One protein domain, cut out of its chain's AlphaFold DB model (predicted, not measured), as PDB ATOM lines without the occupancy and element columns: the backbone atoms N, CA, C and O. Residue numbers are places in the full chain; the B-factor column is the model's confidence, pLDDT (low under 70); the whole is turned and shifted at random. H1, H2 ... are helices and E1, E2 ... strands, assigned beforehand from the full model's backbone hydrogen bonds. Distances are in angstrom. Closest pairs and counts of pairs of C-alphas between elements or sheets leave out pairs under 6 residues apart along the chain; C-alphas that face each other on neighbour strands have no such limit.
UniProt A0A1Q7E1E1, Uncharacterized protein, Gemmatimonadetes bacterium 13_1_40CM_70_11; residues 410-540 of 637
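This is residues 410 to 540 of the 637 residues of an uncharacterized protein of Gemmatimonadetes bacterium 13_1_40CM_70_11 (UniProt A0A1Q7E1E1). Two four-stranded sheets, E5 to E8 and E1 to E4, stand partly face to face as a sandwich, close together at E1 and E2 and open toward E3 and E4. Long links gather beyond one end, with the short helix H1 among them, far from both sheets. The 131 printed residues run E1 E2 E3 E4 H1 E5 E6 E7 E8; both sheets are antiparallel, in chain order. The class is mostly strand, though under half of the residues are in named elements; the whole is compact, radius of gyration of the C-alphas 14.9 A, spans 45 by 40 by 25 A.

Look first at E5, residues 493 to 500, E6, 503 to 510, E7, 513 to 519, and E8, 524 to 530: a meander, each strand the antiparallel neighbour of the one before. Check N 498 and O 505 at 3.0 A, N 508 and O 515 at 2.9 A, N 516 and O 527 at 2.8 A. E1, 416 to 421, E2, 424 to 429, E3, 445 to 449, and E4, 452 to 455, form the other meander, with N 419 and O 426 at 2.8 A, N 427 and O 446 at 2.9 A, N 449 and O 452 at 2.9 A. Between the sheets, the closest C-alphas of E1 and E6 are Leu 419 and Ala 504, 6.0 A. E3 and E4 are apart from E6, E7 and E8. H1, residues 468 to 471, is on neither sheet and too short for an O i to N i+4 pair; its one O i to N i+3 pair is within range.

Find C-alpha 493 at (-40.084, -13.545, -58.063); E5 runs 21.4 A, E6 24.0 A, E7 20.1 A, and E8 20.0 A to C-alpha 530 at (-52.951, -6.602, -54.008). E1 spans 16.5 A, E2 16.7 A, E3 13.1 A.

The farthest C-alphas, Val 464 and Gly 501, are 47.4 A apart. The links E2 to E3, E4 to H1 and H1 to E5 are long. The printed part has no cut, and no printed residue is under 70 in pLDDT.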
ATOM      1  N   LEU A 410     -31.208 -16.220 -49.060       96.69
ATOM      2  CA  LEU A 410     -31.994 -16.366 -50.278       96.69
ATOM      3  C   LEU A 410     -31.374 -17.489 -51.114       96.69
ATOM      4  O   LEU A 410     -30.204 -17.412 -51.476       96.69
ATOM      5  N   MET A 411     -32.170 -18.499 -51.460       95.38
ATOM      6  CA  MET A 411     -31.822 -19.572 -52.395       95.38
ATOM      7  C   MET A 411     -32.445 -19.237 -53.762       95.38
ATOM      8  O   MET A 411     -33.634 -19.508 -53.964       95.38
ATOM      9  N   PRO A 412     -31.723 -18.579 -54.698       93.44
ATOM     10  CA  PRO A 412     -32.365 -17.920 -55.835       93.44
ATOM     11  C   PRO A 412     -32.817 -18.888 -56.932       93.44
ATOM     12  O   PRO A 412     -33.735 -18.563 -57.676       93.44
ATOM     13  N   SER A 413     -32.202 -20.074 -57.046       92.69
ATOM     14  CA  SER A 413     -32.617 -21.089 -58.030       92.69
ATOM     15  C   SER A 413     -33.883 -21.820 -57.577       92.69
ATOM     16  O   SER A 413     -34.694 -22.213 -58.411       92.69
ATOM     17  N   GLN A 414     -34.087 -21.961 -56.264       92.00
ATOM     18  CA  GLN A 414     -35.358 -22.416 -55.686       92.00
ATOM     19  C   GLN A 414     -36.408 -21.312 -55.573       92.00
ATOM     20  O   GLN A 414     -37.600 -21.611 -55.520       92.00
ATOM     21  N   GLY A 415     -35.973 -20.053 -55.484       93.12
ATOM     22  CA  GLY A 415     -36.830 -18.940 -55.096       93.12
ATOM     23  C   GLY A 415     -37.354 -19.076 -53.674       93.12
ATOM     24  O   GLY A 415     -38.540 -18.864 -53.440       93.12
ATOM     25  N   LEU A 416     -36.497 -19.482 -52.740       95.56
ATOM     26  CA  LEU A 416     -36.840 -19.601 -51.325       95.56
ATOM     27  C   LEU A 416     -36.057 -18.548 -50.542       95.56
ATOM     28  O   LEU A 416     -34.828 -18.594 -50.501       95.56
ATOM     29  N   ALA A 417     -36.763 -17.612 -49.912       97.62
ATOM     30  CA  ALA A 417     -36.179 -16.689 -48.947       97.62
ATOM     31  C   ALA A 417     -36.436 -17.209 -47.529       97.62
ATOM     32  O   ALA A 417     -37.583 -17.479 -47.182       97.62
ATOM     33  N   ILE A 418     -35.389 -17.329 -46.714       97.38
ATOM     34  CA  ILE A 418     -35.456 -17.806 -45.332       97.38
ATOM     35  C   ILE A 418     -34.936 -16.709 -44.411       97.38
ATOM     36  O   ILE A 418     -33.766 -16.331 -44.480       97.38
ATOM     37  N   LEU A 419     -35.795 -16.223 -43.520       97.25
ATOM     38  CA  LEU A 419     -35.423 -15.314 -42.443       97.25
ATOM     39  C   LEU A 419     -35.245 -16.136 -41.161       97.25
ATOM     40  O   LEU A 419     -36.172 -16.830 -40.731       97.25
ATOM     41  N   ARG A 420     -34.061 -16.061 -40.554       93.62
ATOM     42  CA  ARG A 420     -33.703 -16.749 -39.310       93.62
ATOM     43  C   ARG A 420     -33.335 -15.754 -38.220       93.62
ATOM     44  O   ARG A 420     -32.642 -14.775 -38.476       93.62
ATOM     45  N   ALA A 421     -33.792 -16.029 -37.004       88.12
ATOM     46  CA  ALA A 421     -33.335 -15.356 -35.791       88.12
ATOM     47  C   ALA A 421     -33.533 -16.312 -34.612       88.12
ATOM     48  O   ALA A 421     -34.672 -16.688 -34.331       88.12
ATOM     49  N   ARG A 422     -32.445 -16.701 -33.934       80.81
ATOM     50  CA  ARG A 422     -32.457 -17.786 -32.935       80.81
ATOM     51  C   ARG A 422     -33.066 -19.062 -33.546       80.81
ATOM     52  O   ARG A 422     -32.688 -19.449 -34.645       80.81
ATOM     53  N   ASP A 423     -34.030 -19.675 -32.873       85.69
ATOM     54  CA  ASP A 423     -34.760 -20.874 -33.286       85.69
ATOM     55  C   ASP A 423     -35.973 -20.590 -34.198       85.69
ATOM     56  O   ASP A 423     -36.742 -21.501 -34.510       85.69
ATOM     57  N   ARG A 424     -36.170 -19.342 -34.648       92.62
ATOM     58  CA  ARG A 424     -37.236 -18.989 -35.594       92.62
ATOM     59  C   ARG A 424     -36.776 -19.140 -37.042       92.62
ATOM     60  O   ARG A 424     -35.776 -18.551 -37.447       92.62
ATOM     61  N   TYR A 425     -37.591 -19.827 -37.835       95.75
ATOM     62  CA  TYR A 425     -37.527 -19.952 -39.290       95.75
ATOM     63  C   TYR A 425     -38.792 -19.344 -39.903       95.75
ATOM     64  O   TYR A 425     -39.899 -19.789 -39.597       95.75
ATOM     65  N   ALA A 426     -38.639 -18.368 -40.797       97.12
ATOM     66  CA  ALA A 426     -39.716 -17.843 -41.634       97.12
ATOM     67  C   ALA A 426     -39.328 -17.966 -43.116       97.12
ATOM     68  O   ALA A 426     -38.450 -17.244 -43.587       97.12
ATOM     69  N   GLY A 427     -39.961 -18.894 -43.836       97.06
ATOM     70  CA  GLY A 427     -39.684 -19.181 -45.247       97.06
ATOM     71  C   GLY A 427     -40.775 -18.651 -46.179       97.06
ATOM     72  O   GLY A 427     -41.946 -18.944 -45.951       97.06
ATOM     73  N   LEU A 428     -40.397 -17.919 -47.232       97.94
ATOM     74  CA  LEU A 428     -41.290 -17.427 -48.290       97.94
ATOM     75  C   LEU A 428     -40.933 -18.057 -49.643       97.94
ATOM     76  O   LEU A 428     -39.792 -17.945 -50.098       97.94
ATOM     77  N   GLU A 429     -41.919 -18.654 -50.314       96.38
ATOM     78  CA  GLU A 429     -41.745 -19.237 -51.652       96.38
ATOM     79  C   GLU A 429     -42.039 -18.214 -52.757       96.38
ATOM     80  O   GLU A 429     -43.185 -17.942 -53.108       96.38
ATOM     81  N   CYS A 430     -40.982 -17.634 -53.315       95.12
ATOM     82  CA  CYS A 430     -41.008 -16.534 -54.274       95.12
ATOM     83  C   CYS A 430     -40.254 -16.830 -55.587       95.12
ATOM     84  O   CYS A 430     -39.711 -15.918 -56.199       95.12
ATOM     85  N   GLY A 431     -40.236 -18.074 -56.079       92.00
ATOM     86  CA  GLY A 431     -39.685 -18.373 -57.413       92.00
ATOM     87  C   GLY A 431     -40.342 -19.542 -58.144       92.00
ATOM     88  O   GLY A 431     -41.579 -19.607 -58.162       92.00
ATOM     89  N   PRO A 432     -39.560 -20.425 -58.798       91.50
ATOM     90  CA  PRO A 432     -40.084 -21.372 -59.769       91.50
ATOM     91  C   PRO A 432     -40.915 -22.495 -59.154       91.50
ATOM     92  O   PRO A 432     -40.605 -23.026 -58.084       91.50
ATOM     93  N   THR A 433     -41.972 -22.882 -59.867       85.81
ATOM     94  CA  THR A 433     -42.924 -23.933 -59.461       85.81
ATOM     95  C   THR A 433     -42.246 -25.263 -59.113       85.81
ATOM     96  O   THR A 433     -42.622 -25.896 -58.131       85.81
ATOM     97  N   GLY A 434     -41.192 -25.660 -59.836       82.50
ATOM     98  CA  GLY A 434     -40.429 -26.890 -59.559       82.50
ATOM     99  C   GLY A 434     -40.831 -28.102 -60.407       82.50
ATOM    100  O   GLY A 434     -40.624 -29.241 -59.996       82.50
ATOM    101  N   GLY A 435     -41.394 -27.876 -61.599       86.25
ATOM    102  CA  GLY A 435     -41.736 -28.942 -62.547       86.25
ATOM    103  C   GLY A 435     -42.970 -29.751 -62.133       86.25
ATOM    104  O   GLY A 435     -43.865 -29.237 -61.470       86.25
ATOM    105  N   GLY A 436     -43.032 -31.030 -62.524       87.19
ATOM    106  CA  GLY A 436     -44.200 -31.903 -62.291       87.19
ATOM    107  C   GLY A 436     -44.488 -32.257 -60.822       87.19
ATOM    108  O   GLY A 436     -45.534 -32.843 -60.528       87.19
ATOM    109  N   HIS A 437     -43.571 -31.891 -59.927       92.75
ATOM    110  CA  HIS A 437     -43.674 -32.025 -58.474       92.75
ATOM    111  C   HIS A 437     -44.050 -30.702 -57.778       92.75
ATOM    112  O   HIS A 437     -44.280 -30.692 -56.574       92.75
ATOM    113  N   GLY A 438     -44.130 -29.597 -58.528       92.31
ATOM    114  CA  GLY A 438     -44.488 -28.269 -58.036       92.31
ATOM    115  C   GLY A 438     -45.972 -28.095 -57.717       92.31
ATOM    116  O   GLY A 438     -46.834 -28.696 -58.359       92.31
ATOM    117  N   HIS A 439     -46.265 -27.240 -56.737       94.62
ATOM    118  CA  HIS A 439     -47.620 -26.924 -56.285       94.62
ATOM    119  C   HIS A 439     -48.052 -25.505 -56.731       94.62
ATOM    120  O   HIS A 439     -47.212 -24.675 -57.096       94.62
ATOM    121  N   PRO A 440     -49.366 -25.205 -56.756       95.00
ATOM    122  CA  PRO A 440     -49.906 -23.872 -57.043       95.00
ATOM    123  C   PRO A 440     -49.941 -23.001 -55.770       95.00
ATOM    124  O   PRO A 440     -51.003 -22.609 -55.286       95.00
ATOM    125  N   ASP A 441     -48.771 -22.746 -55.196       95.50
ATOM    126  CA  ASP A 441     -48.544 -22.267 -53.821       95.50
ATOM    127  C   ASP A 441     -47.567 -21.075 -53.757       95.50
ATOM    128  O   ASP A 441     -46.836 -20.874 -52.789       95.50
ATOM    129  N   ARG A 442     -47.498 -20.254 -54.803       96.50
ATOM    130  CA  ARG A 442     -46.593 -19.102 -54.822       96.50
ATOM    131  C   ARG A 442     -46.956 -18.109 -53.720       96.50
ATOM    132  O   ARG A 442     -48.130 -17.856 -53.451       96.50
ATOM    133  N   LEU A 443     -45.929 -17.533 -53.100       97.50
ATOM    134  CA  LEU A 443     -45.998 -16.729 -51.878       97.50
ATOM    135  C   LEU A 443     -46.503 -17.501 -50.643       97.50
ATOM    136  O   LEU A 443     -46.939 -16.868 -49.679       97.50
ATOM    137  N   ASN A 444     -46.422 -18.838 -50.645       97.19
ATOM    138  CA  ASN A 444     -46.570 -19.668 -49.449       97.19
ATOM    139  C   ASN A 444     -45.596 -19.227 -48.350       97.19
ATOM    140  O   ASN A 444     -44.445 -18.875 -48.627       97.19
ATOM    141  N   PHE A 445     -46.074 -19.251 -47.107       97.19
ATOM    142  CA  PHE A 445     -45.318 -18.855 -45.925       97.19
ATOM    143  C   PHE A 445     -45.271 -20.006 -44.914       97.19
ATOM    144  O   PHE A 445     -46.297 -20.415 -44.375       97.19
ATOM    145  N   THR A 446     -44.064 -20.507 -44.642       96.25
ATOM    146  CA  THR A 446     -43.801 -21.492 -43.583       96.25
ATOM    147  C   THR A 446     -43.215 -20.800 -42.352       96.25
ATOM    148  O   THR A 446     -42.210 -20.095 -42.473       96.25
ATOM    149  N   LEU A 447     -43.786 -21.038 -41.166       95.75
ATOM    150  CA  LEU A 447     -43.283 -20.522 -39.883       95.75
ATOM    151  C   LEU A 447     -43.051 -21.652 -38.879       95.75
ATOM    152  O   LEU A 447     -43.991 -22.359 -38.504       95.75
ATOM    153  N   HIS A 448     -41.820 -21.747 -38.383       94.50
ATOM    154  CA  HIS A 448     -41.442 -22.563 -37.231       94.50
ATOM    155  C   HIS A 448     -40.730 -21.672 -36.204       94.50
ATOM    156  O   HIS A 448     -39.848 -20.901 -36.578       94.50
ATOM    157  N   ALA A 449     -41.120 -21.740 -34.934       92.00
ATOM    158  CA  ALA A 449     -40.575 -20.928 -33.842       92.00
ATOM    159  C   ALA A 449     -40.894 -21.570 -32.486       92.00
ATOM    160  O   ALA A 449     -41.903 -22.270 -32.374       92.00
ATOM    161  N   ASP A 450     -40.076 -21.315 -31.465       88.44
ATOM    162  CA  ASP A 450     -40.260 -21.808 -30.094       88.44
ATOM    163  C   ASP A 450     -40.396 -23.347 -30.035       88.44
ATOM    164  O   ASP A 450     -41.211 -23.905 -29.298       88.44
ATOM    165  N   GLY A 451     -39.624 -24.044 -30.877       87.50
ATOM    166  CA  GLY A 451     -39.670 -25.506 -31.017       87.50
ATOM    167  C   GLY A 451     -40.949 -26.080 -31.651       87.50
ATOM    168  O   GLY A 451     -41.196 -27.278 -31.508       87.50
ATOM    169  N   ALA A 452     -41.774 -25.264 -32.318       89.25
ATOM    170  CA  ALA A 452     -43.036 -25.701 -32.913       89.25
ATOM    171  C   ALA A 452     -43.300 -25.134 -34.319       89.25
ATOM    172  O   ALA A 452     -42.936 -24.006 -34.657       89.25
ATOM    173  N   TYR A 453     -44.056 -25.888 -35.123       90.31
ATOM    174  CA  TYR A 453     -44.709 -25.364 -36.321       90.31
ATOM    175  C   TYR A 453     -45.846 -24.411 -35.933       90.31
ATOM    176  O   TYR A 453     -46.810 -24.822 -35.291       90.31
ATOM    177  N   TRP A 454     -45.772 -23.161 -36.385       92.81
ATOM    178  CA  TRP A 454     -46.871 -22.193 -36.289       92.81
ATOM    179  C   TRP A 454     -47.712 -22.199 -37.565       92.81
ATOM    180  O   TRP A 454     -48.935 -22.287 -37.493       92.81
ATOM    181  N   LEU A 455     -47.040 -22.150 -38.719       94.62
ATOM    182  CA  LEU A 455     -47.626 -22.252 -40.055       94.62
ATOM    183  C   LEU A 455     -46.886 -23.361 -40.821       94.62
ATOM    184  O   LEU A 455     -45.937 -23.064 -41.551       94.62
ATOM    185  N   PRO A 456     -47.222 -24.644 -40.591       93.06
ATOM    186  CA  PRO A 456     -46.732 -25.743 -41.416       93.06
ATOM    187  C   PRO A 456     -47.246 -25.633 -42.855       93.06
ATOM    188  O   PRO A 456     -48.382 -25.218 -43.086       93.06
ATOM    189  N   ASP A 457     -46.436 -26.089 -43.808       92.62
ATOM    190  CA  ASP A 457     -46.972 -26.651 -45.047       92.62
ATOM    191  C   ASP A 457     -47.363 -28.115 -44.801       92.62
ATOM    192  O   ASP A 457     -46.732 -28.787 -43.984       92.62
ATOM    193  N   VAL A 458     -48.394 -28.612 -45.480       89.69
ATOM    194  CA  VAL A 458     -48.865 -30.000 -45.366       89.69
ATOM    195  C   VAL A 458     -48.180 -30.950 -46.356       89.69
ATOM    196  O   VAL A 458     -48.259 -32.167 -46.173       89.69
ATOM    197  N   GLY A 459     -47.504 -30.418 -47.380       91.62
ATOM    198  CA  GLY A 459     -46.795 -31.185 -48.402       91.62
ATOM    199  C   GLY A 459     -47.718 -32.029 -49.282       91.62
ATOM    200  O   GLY A 459     -48.743 -31.550 -49.764       91.62
ATOM    201  N   THR A 460     -47.360 -33.297 -49.493       91.75
ATOM    202  CA  THR A 460     -48.100 -34.258 -50.325       91.75
ATOM    203  C   THR A 460     -48.299 -35.597 -49.615       91.75
ATOM    204  O   THR A 460     -47.373 -36.184 -49.051       91.75
ATOM    205  N   GLY A 461     -49.536 -36.099 -49.693       83.81
ATOM    206  CA  GLY A 461     -49.925 -37.449 -49.286       83.81
ATOM    207  C   GLY A 461     -49.533 -38.537 -50.299       83.81
ATOM    208  O   GLY A 461     -48.496 -38.487 -50.953       83.81
ATOM    209  N   SER A 462     -50.365 -39.571 -50.435       85.19
ATOM    210  CA  SER A 462     -50.083 -40.692 -51.345       85.19
ATOM    211  C   SER A 462     -50.550 -40.414 -52.778       85.19
ATOM    212  O   SER A 462     -51.707 -40.063 -53.000       85.19
ATOM    213  N   TYR A 463     -49.697 -40.685 -53.773       85.62
ATOM    214  CA  TYR A 463     -50.034 -40.541 -55.200       85.62
ATOM    215  C   TYR A 463     -51.198 -41.416 -55.683       85.62
ATOM    216  O   TYR A 463     -51.778 -41.142 -56.731       85.62
ATOM    217  N   VAL A 464     -51.531 -42.479 -54.947       83.62
ATOM    218  CA  VAL A 464     -52.660 -43.373 -55.257       83.62
ATOM    219  C   VAL A 464     -53.909 -43.068 -54.419       83.62
ATOM    220  O   VAL A 464     -54.941 -43.716 -54.603       83.62
ATOM    221  N   ALA A 465     -53.840 -42.090 -53.512       85.06
ATOM    222  CA  ALA A 465     -54.967 -41.666 -52.691       85.06
ATOM    223  C   ALA A 465     -55.816 -40.590 -53.388       85.06
ATOM    224  O   ALA A 465     -55.352 -39.810 -54.220       85.06
ATOM    225  N   ARG A 466     -57.113 -40.566 -53.056       86.62
ATOM    226  CA  ARG A 466     -58.093 -39.667 -53.690       86.62
ATOM    227  C   ARG A 466     -57.995 -38.216 -53.226       86.62
ATOM    228  O   ARG A 466     -58.617 -37.371 -53.850       86.62
ATOM    229  N   ASP A 467     -57.281 -37.940 -52.146       89.69
ATOM    230  CA  ASP A 467     -57.091 -36.617 -51.548       89.69
ATOM    231  C   ASP A 467     -55.889 -35.853 -52.128       89.69
ATOM    232  O   ASP A 467     -55.738 -34.666 -51.853       89.69
ATOM    233  N   LEU A 468     -55.086 -36.473 -53.005       92.00
ATOM    234  CA  LEU A 468     -53.948 -35.837 -53.684       92.00
ATOM    235  C   LEU A 468     -54.310 -34.502 -54.370       92.00
ATOM    236  O   LEU A 468     -53.494 -33.583 -54.390       92.00
ATOM    237  N   PHE A 469     -55.533 -34.362 -54.904       92.50
ATOM    238  CA  PHE A 469     -55.980 -33.104 -55.520       92.50
ATOM    239  C   PHE A 469     -56.076 -31.946 -54.517       92.50
ATOM    240  O   PHE A 469     -55.979 -30.794 -54.928       92.50
ATOM    241  N   TRP A 470     -56.302 -32.234 -53.230       94.25
ATOM    242  CA  TRP A 470     -56.364 -31.220 -52.183       94.25
ATOM    243  C   TRP A 470     -54.959 -30.756 -51.811       94.25
ATOM    244  O   TRP A 470     -54.710 -29.555 -51.869       94.25
ATOM    245  N   TYR A 471     -54.037 -31.691 -51.544       94.06
ATOM    246  CA  TYR A 471     -52.617 -31.395 -51.292       94.06
ATOM    247  C   TYR A 471     -51.998 -30.548 -52.415       94.06
ATOM    248  O   TYR A 471     -51.279 -29.595 -52.153       94.06
ATOM    249  N   ARG A 472     -52.349 -30.831 -53.676       93.88
ATOM    250  CA  ARG A 472     -51.903 -30.074 -54.861       93.88
ATOM    251  C   ARG A 472     -52.829 -28.903 -55.239       93.88
ATOM    252  O   ARG A 472     -52.964 -28.572 -56.417       93.88
ATOM    253  N   SER A 473     -53.475 -28.268 -54.259       95.06
ATOM    254  CA  SER A 473     -54.318 -27.075 -54.443       95.06
ATOM    255  C   SER A 473     -53.857 -25.936 -53.540       95.06
ATOM    256  O   SER A 473     -53.433 -26.176 -52.416       95.06
ATOM    257  N   THR A 474     -54.021 -24.678 -53.964       96.25
ATOM    258  CA  THR A 474     -53.600 -23.501 -53.171       96.25
ATOM    259  C   THR A 474     -54.222 -23.479 -51.772       96.25
ATOM    260  O   THR A 474     -53.629 -22.957 -50.837       96.25
ATOM    261  N   LEU A 475     -55.409 -24.075 -51.608       95.62
ATOM    262  CA  LEU A 475     -56.113 -24.139 -50.326       95.62
ATOM    263  C   LEU A 475     -55.379 -24.986 -49.268       95.62
ATOM    264  O   LEU A 475     -55.617 -24.775 -48.081       95.62
ATOM    265  N   ALA A 476     -54.504 -25.912 -49.667       95.44
ATOM    266  CA  ALA A 476     -53.670 -26.694 -48.751       95.44
ATOM    267  C   ALA A 476     -52.438 -25.927 -48.231       95.44
ATOM    268  O   ALA A 476     -51.804 -26.375 -47.282       95.44
ATOM    269  N   HIS A 477     -52.136 -24.753 -48.791       96.38
ATOM    270  CA  HIS A 477     -50.942 -23.972 -48.465       96.38
ATOM    271  C   HIS A 477     -51.285 -22.678 -47.732       96.38
ATOM    272  O   HIS A 477     -52.405 -22.171 -47.813       96.38
ATOM    273  N   ASN A 478     -50.289 -22.085 -47.073       96.94
ATOM    274  CA  ASN A 478     -50.401 -20.756 -46.474       96.94
ATOM    275  C   ASN A 478     -50.182 -19.669 -47.540       96.94
ATOM    276  O   ASN A 478     -49.391 -18.748 -47.331       96.94
ATOM    277  N   ALA A 479     -50.813 -19.807 -48.710       96.94
ATOM    278  CA  ALA A 479     -50.551 -19.027 -49.921       96.94
ATOM    279  C   ALA A 479     -51.787 -18.210 -50.352       96.94
ATOM    280  O   ALA A 479     -52.915 -18.677 -50.185       96.94
ATOM    281  N   PRO A 480     -51.613 -17.005 -50.929       96.38
ATOM    282  CA  PRO A 480     -52.727 -16.187 -51.395       96.38
ATOM    283  C   PRO A 480     -53.527 -16.872 -52.505       96.38
ATOM    284  O   PRO A 480     -52.967 -17.471 -53.428       96.38
ATOM    285  N   ARG A 481     -54.849 -16.717 -52.453       94.94
ATOM    286  CA  ARG A 481     -55.795 -17.191 -53.462       94.94
ATOM    287  C   ARG A 481     -56.652 -16.030 -53.961       94.94
ATOM    288  O   ARG A 481     -57.060 -15.187 -53.168       94.94
ATOM    289  N   LEU A 482     -56.931 -16.005 -55.263       93.56
ATOM    290  CA  LEU A 482     -57.826 -15.032 -55.893       93.56
ATOM    291  C   LEU A 482     -59.101 -15.735 -56.374       93.56
ATOM    292  O   LEU A 482     -59.032 -16.855 -56.880       93.56
ATOM    293  N   GLU A 483     -60.254 -15.086 -56.212       94.12
ATOM    294  CA  GLU A 483     -61.561 -15.519 -56.744       94.12
ATOM    295  C   GLU A 483     -61.966 -16.974 -56.423       94.12
ATOM    296  O   GLU A 483     -62.643 -17.641 -57.209       94.12
ATOM    297  N   GLY A 484     -61.542 -17.513 -55.274       93.00
ATOM    298  CA  GLY A 484     -61.863 -18.887 -54.867       93.00
ATOM    299  C   GLY A 484     -61.156 -20.002 -55.654       93.00
ATOM    300  O   GLY A 484     -61.343 -21.176 -55.328       93.00
ATOM    301  N   VAL A 485     -60.331 -19.678 -56.658       94.06
ATOM    302  CA  VAL A 485     -59.676 -20.654 -57.549       94.06
ATOM    303  C   VAL A 485     -58.206 -20.851 -57.195       94.06
ATOM    304  O   VAL A 485     -57.529 -19.917 -56.782       94.06
ATOM    305  N   SER A 486     -57.683 -22.073 -57.352       95.56
ATOM    306  CA  SER A 486     -56.242 -22.301 -57.154       95.56
ATOM    307  C   SER A 486     -55.416 -21.480 -58.146       95.56
ATOM    308  O   SER A 486     -55.833 -21.269 -59.288       95.56
ATOM    309  N   GLN A 487     -54.237 -21.047 -57.709       95.19
ATOM    310  CA  GLN A 487     -53.269 -20.339 -58.535       95.19
ATOM    311  C   GLN A 487     -52.966 -21.123 -59.818       95.19
ATOM    312  O   GLN A 487     -52.858 -22.351 -59.821       95.19
ATOM    313  N   SER A 488     -52.762 -20.403 -60.918       91.25
ATOM    314  CA  SER A 488     -52.100 -20.977 -62.086       91.25
ATOM    315  C   SER A 488     -50.630 -21.260 -61.768       91.25
ATOM    316  O   SER A 488     -49.993 -20.489 -61.050       91.25
ATOM    317  N   LEU A 489     -50.086 -22.343 -62.338       87.69
ATOM    318  CA  LEU A 489     -48.668 -22.714 -62.252       87.69
ATOM    319  C   LEU A 489     -47.803 -21.715 -63.043       87.69
ATOM    320  O   LEU A 489     -47.340 -21.986 -64.148       87.69
ATOM    321  N   ARG A 490     -47.645 -20.524 -62.469       90.94
ATOM    322  CA  ARG A 490     -46.752 -19.448 -62.897       90.94
ATOM    323  C   ARG A 490     -45.745 -19.218 -61.788       90.94
ATOM    324  O   ARG A 490     -46.104 -19.282 -60.614       90.94
ATOM    325  N   ASP A 491     -44.511 -18.925 -62.159       94.56
ATOM    326  CA  ASP A 491     -43.454 -18.654 -61.194       94.56
ATOM    327  C   ASP A 491     -43.686 -17.308 -60.483       94.56
ATOM    328  O   ASP A 491     -44.333 -16.401 -61.015       94.56
ATOM    329  N   ALA A 492     -43.169 -17.190 -59.262       95.62
ATOM    330  CA  ALA A 492     -43.058 -15.915 -58.554       95.62
ATOM    331  C   ALA A 492     -41.663 -15.299 -58.760       95.62
ATOM    332  O   ALA A 492     -40.801 -15.890 -59.411       95.62
ATOM    333  N   SER A 493     -41.428 -14.117 -58.192       95.38
ATOM    334  CA  SER A 493     -40.084 -13.545 -58.063       95.38
ATOM    335  C   SER A 493     -39.828 -12.999 -56.658       95.38
ATOM    336  O   SER A 493     -40.687 -12.354 -56.055       95.38
ATOM    337  N   CYS A 494     -38.629 -13.243 -56.125       95.75
ATOM    338  CA  CYS A 494     -38.143 -12.639 -54.889       95.75
ATOM    339  C   CYS A 494     -37.635 -11.230 -55.229       95.75
ATOM    340  O   CYS A 494     -36.466 -11.041 -55.555       95.75
ATOM    341  N   ALA A 495     -38.542 -10.254 -55.230       95.31
ATOM    342  CA  ALA A 495     -38.281  -8.872 -55.623       95.31
ATOM    343  C   ALA A 495     -37.290  -8.145 -54.695       95.31
ATOM    344  O   ALA A 495     -36.647  -7.188 -55.125       95.31
ATOM    345  N   ALA A 496     -37.166  -8.581 -53.438       96.12
ATOM    346  CA  ALA A 496     -36.144  -8.105 -52.510       96.12
ATOM    347  C   ALA A 496     -35.830  -9.148 -51.429       96.12
ATOM    348  O   ALA A 496     -36.711  -9.908 -51.025       96.12
ATOM    349  N   PHE A 497     -34.594  -9.125 -50.936       98.06
ATOM    350  CA  PHE A 497     -34.120  -9.822 -49.743       98.06
ATOM    351  C   PHE A 497     -32.966  -9.003 -49.151       98.06
ATOM    352  O   PHE A 497     -32.085  -8.591 -49.906       98.06
ATOM    353  N   ASP A 498     -32.966  -8.762 -47.841       97.62
ATOM    354  CA  ASP A 498     -31.893  -8.033 -47.154       97.62
ATOM    355  C   ASP A 498     -31.824  -8.399 -45.661       97.62
ATOM    356  O   ASP A 498     -32.826  -8.804 -45.059       97.62
ATOM    357  N   VAL A 499     -30.638  -8.248 -45.065       96.56
ATOM    358  CA  VAL A 499     -30.332  -8.564 -43.661       96.56
ATOM    359  C   VAL A 499     -29.446  -7.457 -43.083       96.56
ATOM    360  O   VAL A 499     -28.320  -7.256 -43.534       96.56
ATOM    361  N   GLN A 500     -29.937  -6.754 -42.063       94.00
ATOM    362  CA  GLN A 500     -29.237  -5.656 -41.393       94.00
ATOM    363  C   GLN A 500     -29.310  -5.827 -39.870       94.00
ATOM    364  O   GLN A 500     -30.323  -5.531 -39.233       94.00
ATOM    365  N   GLY A 501     -28.214  -6.310 -39.274       91.00
ATOM    366  CA  GLY A 501     -28.174  -6.671 -37.853       91.00
ATOM    367  C   GLY A 501     -29.200  -7.761 -37.532       91.00
ATOM    368  O   GLY A 501     -29.323  -8.734 -38.271       91.00
ATOM    369  N   ASP A 502     -29.977  -7.569 -36.465       90.50
ATOM    370  CA  ASP A 502     -31.026  -8.512 -36.045       90.50
ATOM    371  C   ASP A 502     -32.327  -8.431 -36.880       90.50
ATOM    372  O   ASP A 502     -33.330  -9.066 -36.532       90.50
ATOM    373  N   TRP A 503     -32.349  -7.618 -37.942       94.12
ATOM    374  CA  TRP A 503     -33.494  -7.473 -38.839       94.12
ATOM    375  C   TRP A 503     -33.215  -8.109 -40.195       94.12
ATOM    376  O   TRP A 503     -32.175  -7.881 -40.806       94.12
ATOM    377  N   ALA A 504     -34.185  -8.860 -40.704       96.75
ATOM    378  CA  ALA A 504     -34.158  -9.420 -42.046       96.75
ATOM    379  C   ALA A 504     -35.526  -9.239 -42.704       96.75
ATOM    380  O   ALA A 504     -36.556  -9.298 -42.028       96.75
ATOM    381  N   TRP A 505     -35.568  -9.033 -44.016       97.50
ATOM    382  CA  TRP A 505     -36.834  -8.959 -44.740       97.50
ATOM    383  C   TRP A 505     -36.737  -9.533 -46.148       97.50
ATOM    384  O   TRP A 505     -35.666  -9.625 -46.742       97.50
ATOM    385  N   THR A 506     -37.889  -9.925 -46.681       98.50
ATOM    386  CA  THR A 506     -38.041 -10.380 -48.062       98.50
ATOM    387  C   THR A 506     -39.375  -9.917 -48.628       98.50
ATOM    388  O   THR A 506     -40.357  -9.783 -47.893       98.50
ATOM    389  N   ARG A 507     -39.423  -9.683 -49.941       98.25
ATOM    390  CA  ARG A 507     -40.660  -9.442 -50.689       98.25
ATOM    391  C   ARG A 507     -40.727 -10.374 -51.883       98.25
ATOM    392  O   ARG A 507     -39.873 -10.313 -52.763       98.25
ATOM    393  N   GLY A 508     -41.778 -11.181 -51.936       97.94
ATOM    394  CA  GLY A 508     -42.146 -11.962 -53.108       97.94
ATOM    395  C   GLY A 508     -43.279 -11.301 -53.894       97.94
ATOM    396  O   GLY A 508     -44.170 -10.692 -53.300       97.94
ATOM    397  N   THR A 509     -43.267 -11.470 -55.214       97.06
ATOM    398  CA  THR A 509     -44.315 -11.018 -56.139       97.06
ATOM    399  C   THR A 509     -44.847 -12.197 -56.951       97.06
ATOM    400  O   THR A 509     -44.066 -12.987 -57.482       97.06
ATOM    401  N   TRP A 510     -46.170 -12.305 -57.080       96.12
ATOM    402  CA  TRP A 510     -46.858 -13.259 -57.951       96.12
ATOM    403  C   TRP A 510     -48.017 -12.549 -58.658       96.12
ATOM    404  O   TRP A 510     -49.075 -12.312 -58.073       96.12
ATOM    405  N   GLY A 511     -47.795 -12.171 -59.920       92.94
ATOM    406  CA  GLY A 511     -48.703 -11.276 -60.638       92.94
ATOM    407  C   GLY A 511     -48.907  -9.971 -59.865       92.94
ATOM    408  O   GLY A 511     -47.939  -9.311 -59.496       92.94
ATOM    409  N   ASP A 512     -50.168  -9.656 -59.591       92.81
ATOM    410  CA  ASP A 512     -50.605  -8.435 -58.907       92.81
ATOM    411  C   ASP A 512     -50.562  -8.523 -57.369       92.81
ATOM    412  O   ASP A 512     -50.774  -7.521 -56.678       92.81
ATOM    413  N   VAL A 513     -50.282  -9.711 -56.817       95.88
ATOM    414  CA  VAL A 513     -50.125  -9.938 -55.375       95.88
ATOM    415  C   VAL A 513     -48.650  -9.831 -54.999       95.88
ATOM    416  O   VAL A 513     -47.791 -10.474 -55.608       95.88
ATOM    417  N   THR A 514     -48.348  -9.085 -53.939       97.38
ATOM    418  CA  THR A 514     -47.039  -9.139 -53.275       97.38
ATOM    419  C   THR A 514     -47.194  -9.536 -51.815       97.38
ATOM    420  O   THR A 514     -48.199  -9.221 -51.175       97.38
ATOM    421  N   ARG A 515     -46.189 -10.230 -51.280       98.00
ATOM    422  CA  ARG A 515     -46.107 -10.586 -49.864       98.00
ATOM    423  C   ARG A 515     -44.744 -10.197 -49.321       98.00
ATOM    424  O   ARG A 515     -43.720 -10.581 -49.883       98.00
ATOM    425  N   THR A 516     -44.741  -9.429 -48.240       98.31
ATOM    426  CA  THR A 516     -43.541  -8.949 -47.556       98.31
ATOM    427  C   THR A 516     -43.478  -9.581 -46.175       98.31
ATOM    428  O   THR A 516     -44.396  -9.382 -45.381       98.31
ATOM    429  N   LEU A 517     -42.395 -10.295 -45.874       97.88
ATOM    430  CA  LEU A 517     -42.094 -10.752 -44.519       97.88
ATOM    431  C   LEU A 517     -40.977  -9.882 -43.941       97.88
ATOM    432  O   LEU A 517     -39.946  -9.701 -44.588       97.88
ATOM    433  N   VAL A 518     -41.168  -9.377 -42.723       96.94
ATOM    434  CA  VAL A 518     -40.143  -8.655 -41.953       96.94
ATOM    435  C   VAL A 518     -39.949  -9.364 -40.620       96.94
ATOM    436  O   VAL A 518     -40.887  -9.482 -39.835       96.94
ATOM    437  N   ALA A 519     -38.733  -9.827 -40.355       95.12
ATOM    438  CA  ALA A 519     -38.323 -10.481 -39.122       95.12
ATOM    439  C   ALA A 519     -37.413  -9.548 -38.314       95.12
ATOM    440  O   ALA A 519     -36.424  -9.048 -38.837       95.12
ATOM    441  N   GLY A 520     -37.731  -9.349 -37.035       92.19
ATOM    442  CA  GLY A 520     -36.877  -8.655 -36.064       92.19
ATOM    443  C   GLY A 520     -36.797  -9.414 -34.734       92.19
ATOM    444  O   GLY A 520     -37.465 -10.446 -34.588       92.19
ATOM    445  N   PRO A 521     -36.048  -8.920 -33.729       88.44
ATOM    446  CA  PRO A 521     -35.740  -9.656 -32.494       88.44
ATOM    447  C   PRO A 521     -36.937 -10.248 -31.735       88.44
ATOM    448  O   PRO A 521     -36.798 -11.271 -31.073       88.44
ATOM    449  N   GLN A 522     -38.101  -9.592 -31.802       88.44
ATOM    450  CA  GLN A 522     -39.307  -9.950 -31.040       88.44
ATOM    451  C   GLN A 522     -40.539 -10.215 -31.912       88.44
ATOM    452  O   GLN A 522     -41.517 -10.780 -31.434       88.44
ATOM    453  N   TYR A 523     -40.518  -9.797 -33.181       88.12
ATOM    454  CA  TYR A 523     -41.706  -9.767 -34.031       88.12
ATOM    455  C   TYR A 523     -41.421 -10.324 -35.419       88.12
ATOM    456  O   TYR A 523     -40.302 -10.229 -35.930       88.12
ATOM    457  N   LEU A 524     -42.471 -10.865 -36.026       94.06
ATOM    458  CA  LEU A 524     -42.570 -11.088 -37.456       94.06
ATOM    459  C   LEU A 524     -43.784 -10.302 -37.963       94.06
ATOM    460  O   LEU A 524     -44.842 -10.341 -37.336       94.06
ATOM    461  N   VAL A 525     -43.628  -9.597 -39.078       96.00
ATOM    462  CA  VAL A 525     -44.709  -8.885 -39.764       96.00
ATOM    463  C   VAL A 525     -44.907  -9.519 -41.136       96.00
ATOM    464  O   VAL A 525     -43.954  -9.620 -41.907       96.00
ATOM    465  N   ASP A 526     -46.138  -9.934 -41.424       96.81
ATOM    466  CA  ASP A 526     -46.589 -10.424 -42.728       96.81
ATOM    467  C   ASP A 526     -47.513  -9.364 -43.343       96.81
ATOM    468  O   ASP A 526     -48.550  -9.024 -42.768       96.81
ATOM    469  N   VAL A 527     -47.099  -8.791 -44.475       97.00
ATOM    470  CA  VAL A 527     -47.850  -7.766 -45.212       97.00
ATOM    471  C   VAL A 527     -48.172  -8.301 -46.595       97.00
ATOM    472  O   VAL A 527     -47.268  -8.684 -47.338       97.00
ATOM    473  N   MET A 528     -49.450  -8.286 -46.956       95.69
ATOM    474  CA  MET A 528     -49.929  -8.718 -48.261       95.69
ATOM    475  C   MET A 528     -50.616  -7.553 -48.968       95.69
ATOM    476  O   MET A 528     -51.597  -7.011 -48.462       95.69
ATOM    477  N   ASP A 529     -50.096  -7.186 -50.136       94.50
ATOM    478  CA  ASP A 529     -50.642  -6.130 -50.986       94.50
ATOM    479  C   ASP A 529     -51.206  -6.759 -52.266       94.50
ATOM    480  O   ASP A 529     -50.532  -7.565 -52.909       94.50
ATOM    481  N   LEU A 530     -52.409  -6.346 -52.673       93.81
ATOM    482  CA  LEU A 530     -52.951  -6.602 -54.008       93.81
ATOM    483  C   LEU A 530     -53.013  -5.282 -54.778       93.81
ATOM    484  O   LEU A 530     -53.594  -4.308 -54.301       93.81
ATOM    485  N   THR A 531     -52.412  -5.252 -55.966       90.62
ATOM    486  CA  THR A 531     -52.340  -4.054 -56.813       90.62
ATOM    487  C   THR A 531     -53.266  -4.206 -58.012       90.62
ATOM    488  O   THR A 531     -52.943  -4.920 -58.946       90.62
ATOM    489  N   GLY A 532     -54.403  -3.514 -58.028       86.94
ATOM    490  CA  GLY A 532     -55.349  -3.606 -59.141       86.94
ATOM    491  C   GLY A 532     -56.267  -2.396 -59.253       86.94
ATOM    492  O   GLY A 532     -56.337  -1.562 -58.349       86.94
ATOM    493  N   SER A 533     -56.962  -2.301 -60.386       84.19
ATOM    494  CA  SER A 533     -58.036  -1.324 -60.629       84.19
ATOM    495  C   SER A 533     -59.442  -1.919 -60.507       84.19
ATOM    496  O   SER A 533     -60.416  -1.176 -60.610       84.19
ATOM    497  N   GLU A 534     -59.546  -3.236 -60.329       88.81
ATOM    498  CA  GLU A 534     -60.798  -3.983 -60.194       88.81
ATOM    499  C   GLU A 534     -60.957  -4.511 -58.759       88.81
ATOM    500  O   GLU A 534     -59.972  -4.715 -58.044       88.81
ATOM    501  N   ASP A 535     -62.206  -4.710 -58.332       89.56
ATOM    502  CA  ASP A 535     -62.515  -5.336 -57.046       89.56
ATOM    503  C   ASP A 535     -62.264  -6.849 -57.143       89.56
ATOM    504  O   ASP A 535     -62.852  -7.525 -57.987       89.56
ATOM    505  N   HIS A 536     -61.440  -7.380 -56.239       90.38
ATOM    506  CA  HIS A 536     -61.071  -8.796 -56.191       90.38
ATOM    507  C   HIS A 536     -61.312  -9.417 -54.813       90.38
ATOM    508  O   HIS A 536     -61.115  -8.775 -53.775       90.38
ATOM    509  N   LEU A 537     -61.649 -10.705 -54.795       92.44
ATOM    510  CA  LEU A 537     -61.614 -11.528 -53.592       92.44
ATOM    511  C   LEU A 537     -60.201 -12.095 -53.394       92.44
ATOM    512  O   LEU A 537     -59.826 -13.076 -54.034       92.44
ATOM    513  N   LEU A 538     -59.447 -11.503 -52.464       93.69
ATOM    514  CA  LEU A 538     -58.200 -12.064 -51.941       93.69
ATOM    515  C   LEU A 538     -58.478 -12.889 -50.678       93.69
ATOM    516  O   LEU A 538     -59.018 -12.383 -49.694       93.69
ATOM    517  N   GLU A 539     -58.065 -14.151 -50.693       94.69
ATOM    518  CA  GLU A 539     -58.155 -15.071 -49.560       94.69
ATOM    519  C   GLU A 539     -56.758 -15.540 -49.149       94.69
ATOM    520  O   GLU A 539     -55.903 -15.798 -49.996       94.69
ATOM    521  N   LEU A 540     -56.541 -15.705 -47.846       94.69
ATOM    522  CA  LEU A 540     -55.308 -16.257 -47.293       94.69
ATOM    523  C   LEU A 540     -55.659 -17.380 -46.307       94.69
ATOM    524  O   LEU A 540     -56.083 -17.090 -45.186       94.69
TER     525      LEU A 540